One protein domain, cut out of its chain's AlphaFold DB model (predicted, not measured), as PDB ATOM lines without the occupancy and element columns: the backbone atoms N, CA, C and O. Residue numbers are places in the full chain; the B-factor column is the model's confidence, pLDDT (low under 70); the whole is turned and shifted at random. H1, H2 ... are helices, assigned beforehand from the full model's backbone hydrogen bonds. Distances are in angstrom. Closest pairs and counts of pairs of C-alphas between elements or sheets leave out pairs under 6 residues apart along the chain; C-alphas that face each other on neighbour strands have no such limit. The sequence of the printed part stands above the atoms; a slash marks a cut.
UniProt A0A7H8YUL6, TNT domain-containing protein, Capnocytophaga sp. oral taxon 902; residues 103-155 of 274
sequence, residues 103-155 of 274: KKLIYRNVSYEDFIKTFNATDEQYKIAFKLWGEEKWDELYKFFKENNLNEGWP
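This is residues 103 to 155 of the 274 residues of the protein "TNT domain-containing protein" of Capnocytophaga sp. oral taxon 902 (UniProt A0A7H8YUL6). After a short antiparallel pairing of residues 106 to 107 with 110 to 111, small helix H1 packs on one arm of a helical hairpin, H2 and H3, and tiny H4 packs on the other arm. The printed part has 53 residues, four named helices in that order and no named strand: all helix. It is compact, radius of gyration of the C-alphas 10.2 A, spanning 27 by 20 by 17 A.

H1, residues 112 to 116, touches H2, residues 123 to 134, at residues 126 to 130 alone; closest C-alphas Ile 116 and Tyr 126, 6.2 A. H2, with residues 129 to 133 alone, touches H3, residues 138 to 147, in a hairpin at a shallow tilt of 26 degrees, opposite ways; closest C-alphas Leu 132 and Leu 141, 5.6 A. H3 touches H4, residues 150 to 153; closest C-alphas Lys 146 and Gly 153, 5.6 A. Other helix pairs are apart. Every O i to N i+4 pair is within hydrogen-bond range in H1, H2 and H3; H4 is too short for one.

From first to last C-alpha, H1 measures 6.2 A from (-14.525, 18.556, -25.603), H2 16.3 A, H3 14.1 A, and H4 5.8 A to (-28.088, 12.913, -12.048).

The farthest C-alphas, Asn 109 and Glu 147, are 27.8 A apart. The printed part has no cut and no long link. Residues 103 to 105 have pLDDT under 70.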
ATOM      1  N   LYS A 103     -10.068  21.605 -25.226       58.28
ATOM      2  CA  LYS A 103     -10.739  21.860 -26.508       58.28
ATOM      3  C   LYS A 103     -10.194  21.044 -27.683       58.28
ATOM      4  O   LYS A 103     -10.953  20.734 -28.592       58.28
ATOM      5  N   LYS A 104      -8.914  20.659 -27.670       66.62
ATOM      6  CA  LYS A 104      -8.294  19.844 -28.730       66.62
ATOM      7  C   LYS A 104      -8.393  18.340 -28.480       66.62
ATOM      8  O   LYS A 104      -8.020  17.557 -29.349       66.62
ATOM      9  N   LEU A 105      -8.844  17.922 -27.298       67.38
ATOM     10  CA  LEU A 105      -8.995  16.508 -26.985       67.38
ATOM     11  C   LEU A 105     -10.238  15.944 -27.653       67.38
ATOM     12  O   LEU A 105     -11.322  16.526 -27.587       67.38
ATOM     13  N   ILE A 106     -10.053  14.773 -28.253       73.25
ATOM     14  CA  ILE A 106     -11.101  14.016 -28.916       73.25
ATOM     15  C   ILE A 106     -11.099  12.610 -28.320       73.25
ATOM     16  O   ILE A 106     -10.086  11.915 -28.377       73.25
ATOM     17  N   TYR A 107     -12.233  12.187 -27.768       78.75
ATOM     18  CA  TYR A 107     -12.451  10.814 -27.312       78.75
ATOM     19  C   TYR A 107     -13.582  10.201 -28.124       78.75
ATOM     20  O   TYR A 107     -14.663  10.775 -28.188       78.75
ATOM     21  N   ARG A 108     -13.338   9.046 -28.759       86.25
ATOM     22  CA  ARG A 108     -14.336   8.350 -29.598       86.25
ATOM     23  C   ARG A 108     -15.025   9.289 -30.605       86.25
ATOM     24  O   ARG A 108     -16.242   9.256 -30.761       86.25
ATOM     25  N   ASN A 109     -14.221  10.131 -31.261       80.81
ATOM     26  CA  ASN A 109     -14.637  11.168 -32.217       80.81
ATOM     27  C   ASN A 109     -15.500  12.305 -31.641       80.81
ATOM     28  O   ASN A 109     -16.090  13.067 -32.399       80.81
ATOM     29  N   VAL A 110     -15.536  12.463 -30.318       82.56
ATOM     30  CA  VAL A 110     -16.252  13.546 -29.636       82.56
ATOM     31  C   VAL A 110     -15.251  14.558 -29.106       82.56
ATOM     32  O   VAL A 110     -14.366  14.214 -28.317       82.56
ATOM     33  N   SER A 111     -15.388  15.804 -29.554       84.44
ATOM     34  CA  SER A 111     -14.591  16.923 -29.056       84.44
ATOM     35  C   SER A 111     -15.041  17.328 -27.651       84.44
ATOM     36  O   SER A 111     -16.197  17.132 -27.267       84.44
ATOM     37  N   TYR A 112     -14.147  17.951 -26.883       82.44
ATOM     38  CA  TYR A 112     -14.525  18.556 -25.603       82.44
ATOM     39  C   TYR A 112     -15.658  19.573 -25.760       82.44
ATOM     40  O   TYR A 112     -16.579  19.584 -24.950       82.44
ATOM     41  N   GLU A 113     -15.621  20.394 -26.812       86.75
ATOM     42  CA  GLU A 113     -16.649  21.410 -27.056       86.75
ATOM     43  C   GLU A 113     -18.029  20.795 -27.291       86.75
ATOM     44  O   GLU A 113     -19.020  21.318 -26.789       86.75
ATOM     45  N   ASP A 114     -18.113  19.679 -28.011       88.56
ATOM     46  CA  ASP A 114     -19.390  18.999 -28.239       88.56
ATOM     47  C   ASP A 114     -19.875  18.263 -26.995       88.56
ATOM     48  O   ASP A 114     -21.070  18.267 -26.708       88.56
ATOM     49  N   PHE A 115     -18.957  17.703 -26.207       93.38
ATOM     50  CA  PHE A 115     -19.296  17.062 -24.945       93.38
ATOM     51  C   PHE A 115     -19.924  18.043 -23.948       93.38
ATOM     52  O   PHE A 115     -20.985  17.758 -23.389       93.38
ATOM     53  N   ILE A 116     -19.309  19.212 -23.733       92.88
ATOM     54  CA  ILE A 116     -19.774  20.164 -22.711       92.88
ATOM     55  C   ILE A 116     -21.104  20.837 -23.066       92.88
ATOM     56  O   ILE A 116     -21.794  21.302 -22.172       92.88
ATOM     57  N   LYS A 117     -21.513  20.854 -24.344       94.19
ATOM     58  CA  LYS A 117     -22.823  21.392 -24.768       94.19
ATOM     59  C   LYS A 117     -24.011  20.576 -24.244       94.19
ATOM     60  O   LYS A 117     -25.147  21.021 -24.367       94.19
ATOM     61  N   THR A 118     -23.772  19.379 -23.710       94.75
ATOM     62  CA  THR A 118     -24.834  18.423 -23.358       94.75
ATOM     63  C   THR A 118     -25.338  18.529 -21.920       94.75
ATOM     64  O   THR A 118     -26.308  17.862 -21.575       94.75
ATOM     65  N   PHE A 119     -24.703  19.346 -21.078       96.75
ATOM     66  CA  PHE A 119     -25.126  19.599 -19.699       96.75
ATOM     67  C   PHE A 119     -24.502  20.898 -19.181       96.75
ATOM     68  O   PHE A 119     -23.528  21.378 -19.747       96.75
ATOM     69  N   ASN A 120     -25.026  21.443 -18.082       96.31
ATOM     70  CA  ASN A 120     -24.468  22.632 -17.436       96.31
ATOM     71  C   ASN A 120     -23.556  22.250 -16.260       96.31
ATOM     72  O   ASN A 120     -23.963  21.502 -15.370       96.31
ATOM     73  N   ALA A 121     -22.341  22.797 -16.233       94.38
ATOM     74  CA  ALA A 121     -21.383  22.668 -15.138       94.38
ATOM     75  C   ALA A 121     -20.350  23.811 -15.160       94.38
ATOM     76  O   ALA A 121     -20.351  24.663 -16.048       94.38
ATOM     77  N   THR A 122     -19.453  23.833 -14.174       87.38
ATOM     78  CA  THR A 122     -18.281  24.725 -14.185       87.38
ATOM     79  C   THR A 122     -17.183  24.202 -15.116       87.38
ATOM     80  O   THR A 122     -17.090  22.999 -15.363       87.38
ATOM     81  N   ASP A 123     -16.280  25.084 -15.559       78.19
ATOM     82  CA  ASP A 123     -15.121  24.721 -16.390       78.19
ATOM     83  C   ASP A 123     -14.297  23.563 -15.820       78.19
ATOM     84  O   ASP A 123     -13.840  22.694 -16.561       78.19
ATOM     85  N   GLU A 124     -14.090  23.529 -14.503       78.12
ATOM     86  CA  GLU A 124     -13.326  22.453 -13.871       78.12
ATOM     87  C   GLU A 124     -14.107  21.134 -13.866       78.12
ATOM     88  O   GLU A 124     -13.552  20.073 -14.157       78.12
ATOM     89  N   GLN A 125     -15.416  21.191 -13.616       84.50
ATOM     90  CA  GLN A 125     -16.270  20.007 -13.654       84.50
ATOM     91  C   GLN A 125     -16.371  19.420 -15.062       84.50
ATOM     92  O   GLN A 125     -16.311  18.200 -15.205       84.50
ATOM     93  N   TYR A 126     -16.440  20.254 -16.102       90.12
ATOM     94  CA  TYR A 126     -16.400  19.795 -17.489       90.12
ATOM     95  C   TYR A 126     -15.120  19.028 -17.814       90.12
ATOM     96  O   TYR A 126     -15.177  17.955 -18.411       90.12
ATOM     97  N   LYS A 127     -13.960  19.541 -17.396       82.38
ATOM     98  CA  LYS A 127     -12.660  18.887 -17.614       82.38
ATOM     99  C   LYS A 127     -12.586  17.523 -16.936       82.38
ATOM    100  O   LYS A 127     -12.128  16.556 -17.549       82.38
ATOM    101  N   ILE A 128     -13.052  17.438 -15.689       82.88
ATOM    102  CA  ILE A 128     -13.105  16.181 -14.934       82.88
ATOM    103  C   ILE A 128     -14.060  15.199 -15.617       82.88
ATOM    104  O   ILE A 128     -13.658  14.076 -15.920       82.88
ATOM    105  N   ALA A 129     -15.287  15.631 -15.918       93.06
ATOM    106  CA  ALA A 129     -16.304  14.808 -16.560       93.06
ATOM    107  C   ALA A 129     -15.841  14.286 -17.925       93.06
ATOM    108  O   ALA A 129     -15.928  13.088 -18.173       93.06
ATOM    109  N   PHE A 130     -15.281  15.148 -18.778       91.06
ATOM    110  CA  PHE A 130     -14.804  14.756 -20.103       91.06
ATOM    111  C   PHE A 130     -13.649  13.761 -20.029       91.06
ATOM    112  O   PHE A 130     -13.580  12.831 -20.826       91.06
ATOM    113  N   LYS A 131     -12.752  13.915 -19.048       84.19
ATOM    114  CA  LYS A 131     -11.669  12.956 -18.827       84.19
ATOM    115  C   LYS A 131     -12.197  11.605 -18.355       84.19
ATOM    116  O   LYS A 131     -11.815  10.591 -18.925       84.19
ATOM    117  N   LEU A 132     -13.054  11.582 -17.333       87.31
ATOM    118  CA  LEU A 132     -13.631  10.339 -16.815       87.31
ATOM    119  C   LEU A 132     -14.457   9.628 -17.892       87.31
ATOM    120  O   LEU A 132     -14.314   8.425 -18.081       87.31
ATOM    121  N   TRP A 133     -15.250  10.387 -18.649       95.25
ATOM    122  CA  TRP A 133     -16.011   9.861 -19.772       95.25
ATOM    123  C   TRP A 133     -15.094   9.334 -20.882       95.25
ATOM    124  O   TRP A 133     -15.286   8.231 -21.387       95.25
ATOM    125  N   GLY A 134     -14.059  10.087 -21.253       86.69
ATOM    126  CA  GLY A 134     -13.091   9.700 -22.275       86.69
ATOM    127  C   GLY A 134     -12.320   8.425 -21.938       86.69
ATOM    128  O   GLY A 134     -12.181   7.555 -22.791       86.69
ATOM    129  N   GLU A 135     -11.899   8.291 -20.681       86.06
ATOM    130  CA  GLU A 135     -11.172   7.134 -20.137       86.06
ATOM    131  C   GLU A 135     -12.090   5.961 -19.735       86.06
ATOM    132  O   GLU A 135     -11.602   4.986 -19.169       86.06
ATOM    133  N   GLU A 136     -13.396   6.048 -20.005       92.50
ATOM    134  CA  GLU A 136     -14.397   5.008 -19.708       92.50
ATOM    135  C   GLU A 136     -14.522   4.641 -18.223       92.50
ATOM    136  O   GLU A 136     -14.878   3.527 -17.843       92.50
ATOM    137  N   LYS A 137     -14.257   5.623 -17.363       93.12
ATOM    138  CA  LYS A 137     -14.359   5.537 -15.905       93.12
ATOM    139  C   LYS A 137     -15.792   5.785 -15.443       93.12
ATOM    140  O   LYS A 137     -16.093   6.803 -14.822       93.12
ATOM    141  N   TRP A 138     -16.698   4.891 -15.839       96.75
ATOM    142  CA  TRP A 138     -18.146   5.076 -15.687       96.75
ATOM    143  C   TRP A 138     -18.589   5.178 -14.229       96.75
ATOM    144  O   TRP A 138     -19.374   6.066 -13.901       96.75
ATOM    145  N   ASP A 139     -18.036   4.344 -13.348       94.56
ATOM    146  CA  ASP A 139     -18.375   4.361 -11.923       94.56
ATOM    147  C   ASP A 139     -17.895   5.651 -11.248       94.56
ATOM    148  O   ASP A 139     -18.645   6.286 -10.498       94.56
ATOM    149  N   GLU A 140     -16.666   6.095 -11.542       93.19
ATOM    150  CA  GLU A 140     -16.169   7.371 -11.029       93.19
ATOM    151  C   GLU A 140     -16.936   8.563 -11.611       93.19
ATOM    152  O   GLU A 140     -17.210   9.518 -10.882       93.19
ATOM    153  N   LEU A 141     -17.315   8.516 -12.892       97.00
ATOM    154  CA  LEU A 141     -18.125   9.548 -13.542       97.00
ATOM    155  C   LEU A 141     -19.520   9.640 -12.914       97.00
ATOM    156  O   LEU A 141     -19.974  10.740 -12.599       97.00
ATOM    157  N   TYR A 142     -20.178   8.502 -12.686       98.06
ATOM    158  CA  TYR A 142     -21.481   8.432 -12.024       98.06
ATOM    159  C   TYR A 142     -21.423   9.015 -10.615       98.06
ATOM    160  O   TYR A 142     -22.218   9.891 -10.259       98.06
ATOM    161  N   LYS A 143     -20.437   8.578  -9.825       96.44
ATOM    162  CA  LYS A 143     -20.204   9.107  -8.481       96.44
ATOM    163  C   LYS A 143     -19.970  10.618  -8.516       96.44
ATOM    164  O   LYS A 143     -20.590  11.343  -7.742       96.44
ATOM    165  N   PHE A 144     -19.146  11.092  -9.450       93.62
ATOM    166  CA  PHE A 144     -18.851  12.511  -9.619       93.62
ATOM    167  C   PHE A 144     -20.107  13.338  -9.931       93.62
ATOM    168  O   PHE A 144     -20.327  14.360  -9.281       93.62
ATOM    169  N   PHE A 145     -20.955  12.887 -10.863       98.06
ATOM    170  CA  PHE A 145     -22.211  13.570 -11.206       98.06
ATOM    171  C   PHE A 145     -23.160  13.644 -10.013       98.06
ATOM    172  O   PHE A 145     -23.719  14.704  -9.735       98.06
ATOM    173  N   LYS A 146     -23.290  12.542  -9.269       95.88
ATOM    174  CA  LYS A 146     -24.145  12.470  -8.081       95.88
ATOM    175  C   LYS A 146     -23.660  13.389  -6.959       95.88
ATOM    176  O   LYS A 146     -24.453  14.144  -6.413       95.88
ATOM    177  N   GLU A 147     -22.374  13.345  -6.615       94.75
ATOM    178  CA  GLU A 147     -21.806  14.138  -5.512       94.75
ATOM    179  C   GLU A 147     -21.797  15.645  -5.801       94.75
ATOM    180  O   GLU A 147     -21.853  16.450  -4.874       94.75
ATOM    181  N   ASN A 148     -21.757  16.029  -7.080       93.94
ATOM    182  CA  ASN A 148     -21.737  17.426  -7.514       93.94
ATOM    183  C   ASN A 148     -23.100  17.928  -8.024       93.94
ATOM    184  O   ASN A 148     -23.172  19.052  -8.515       93.94
ATOM    185  N   ASN A 149     -24.164  17.121  -7.915       96.81
ATOM    186  CA  ASN A 149     -25.515  17.433  -8.406       96.81
ATOM    187  C   ASN A 149     -25.543  17.901  -9.875       96.81
ATOM    188  O   ASN A 149     -26.250  18.843 -10.230       96.81
ATOM    189  N   LEU A 150     -24.753  17.255 -10.735       96.50
ATOM    190  CA  LEU A 150     -24.650  17.615 -12.150       96.50
ATOM    191  C   LEU A 150     -25.760  16.960 -12.966       96.50
ATOM    192  O   LEU A 150     -26.079  15.788 -12.756       96.50
ATOM    193  N   ASN A 151     -26.296  17.712 -13.930       96.94
ATOM    194  CA  ASN A 151     -27.234  17.222 -14.943       96.94
ATOM    195  C   ASN A 151     -28.443  16.457 -14.366       96.94
ATOM    196  O   ASN A 151     -28.871  15.449 -14.918       96.94
ATOM    197  N   GLU A 152     -28.936  16.872 -13.193       95.44
ATOM    198  CA  GLU A 152     -30.039  16.206 -12.473       95.44
ATOM    199  C   GLU A 152     -29.791  14.703 -12.205       95.44
ATOM    200  O   GLU A 152     -30.712  13.910 -12.001       95.44
ATOM    201  N   GLY A 153     -28.518  14.298 -12.193       94.69
ATOM    202  CA  GLY A 153     -28.088  12.913 -12.048       94.69
ATOM    203  C   GLY A 153     -28.142  12.081 -13.333       94.69
ATOM    204  O   GLY A 153     -27.794  10.904 -13.269       94.69
ATOM    205  N   TRP A 154     -28.543  12.638 -14.478       97.19
ATOM    206  CA  TRP A 154     -28.456  11.986 -15.790       97.19
ATOM    207  C   TRP A 154     -27.018  11.990 -16.330       97.19
ATOM    208  O   TRP A 154     -26.235  12.886 -15.995       97.19
ATOM    209  N   PRO A 155     -26.640  11.011 -17.170       97.81
ATOM    210  CA  PRO A 155     -25.296  10.958 -17.732       97.81
ATOM    211  C   PRO A 155     -25.025  12.160 -18.648       97.81
ATOM    212  O   PRO A 155     -25.962  12.704 -19.240       97.81
TER     213      PRO A 155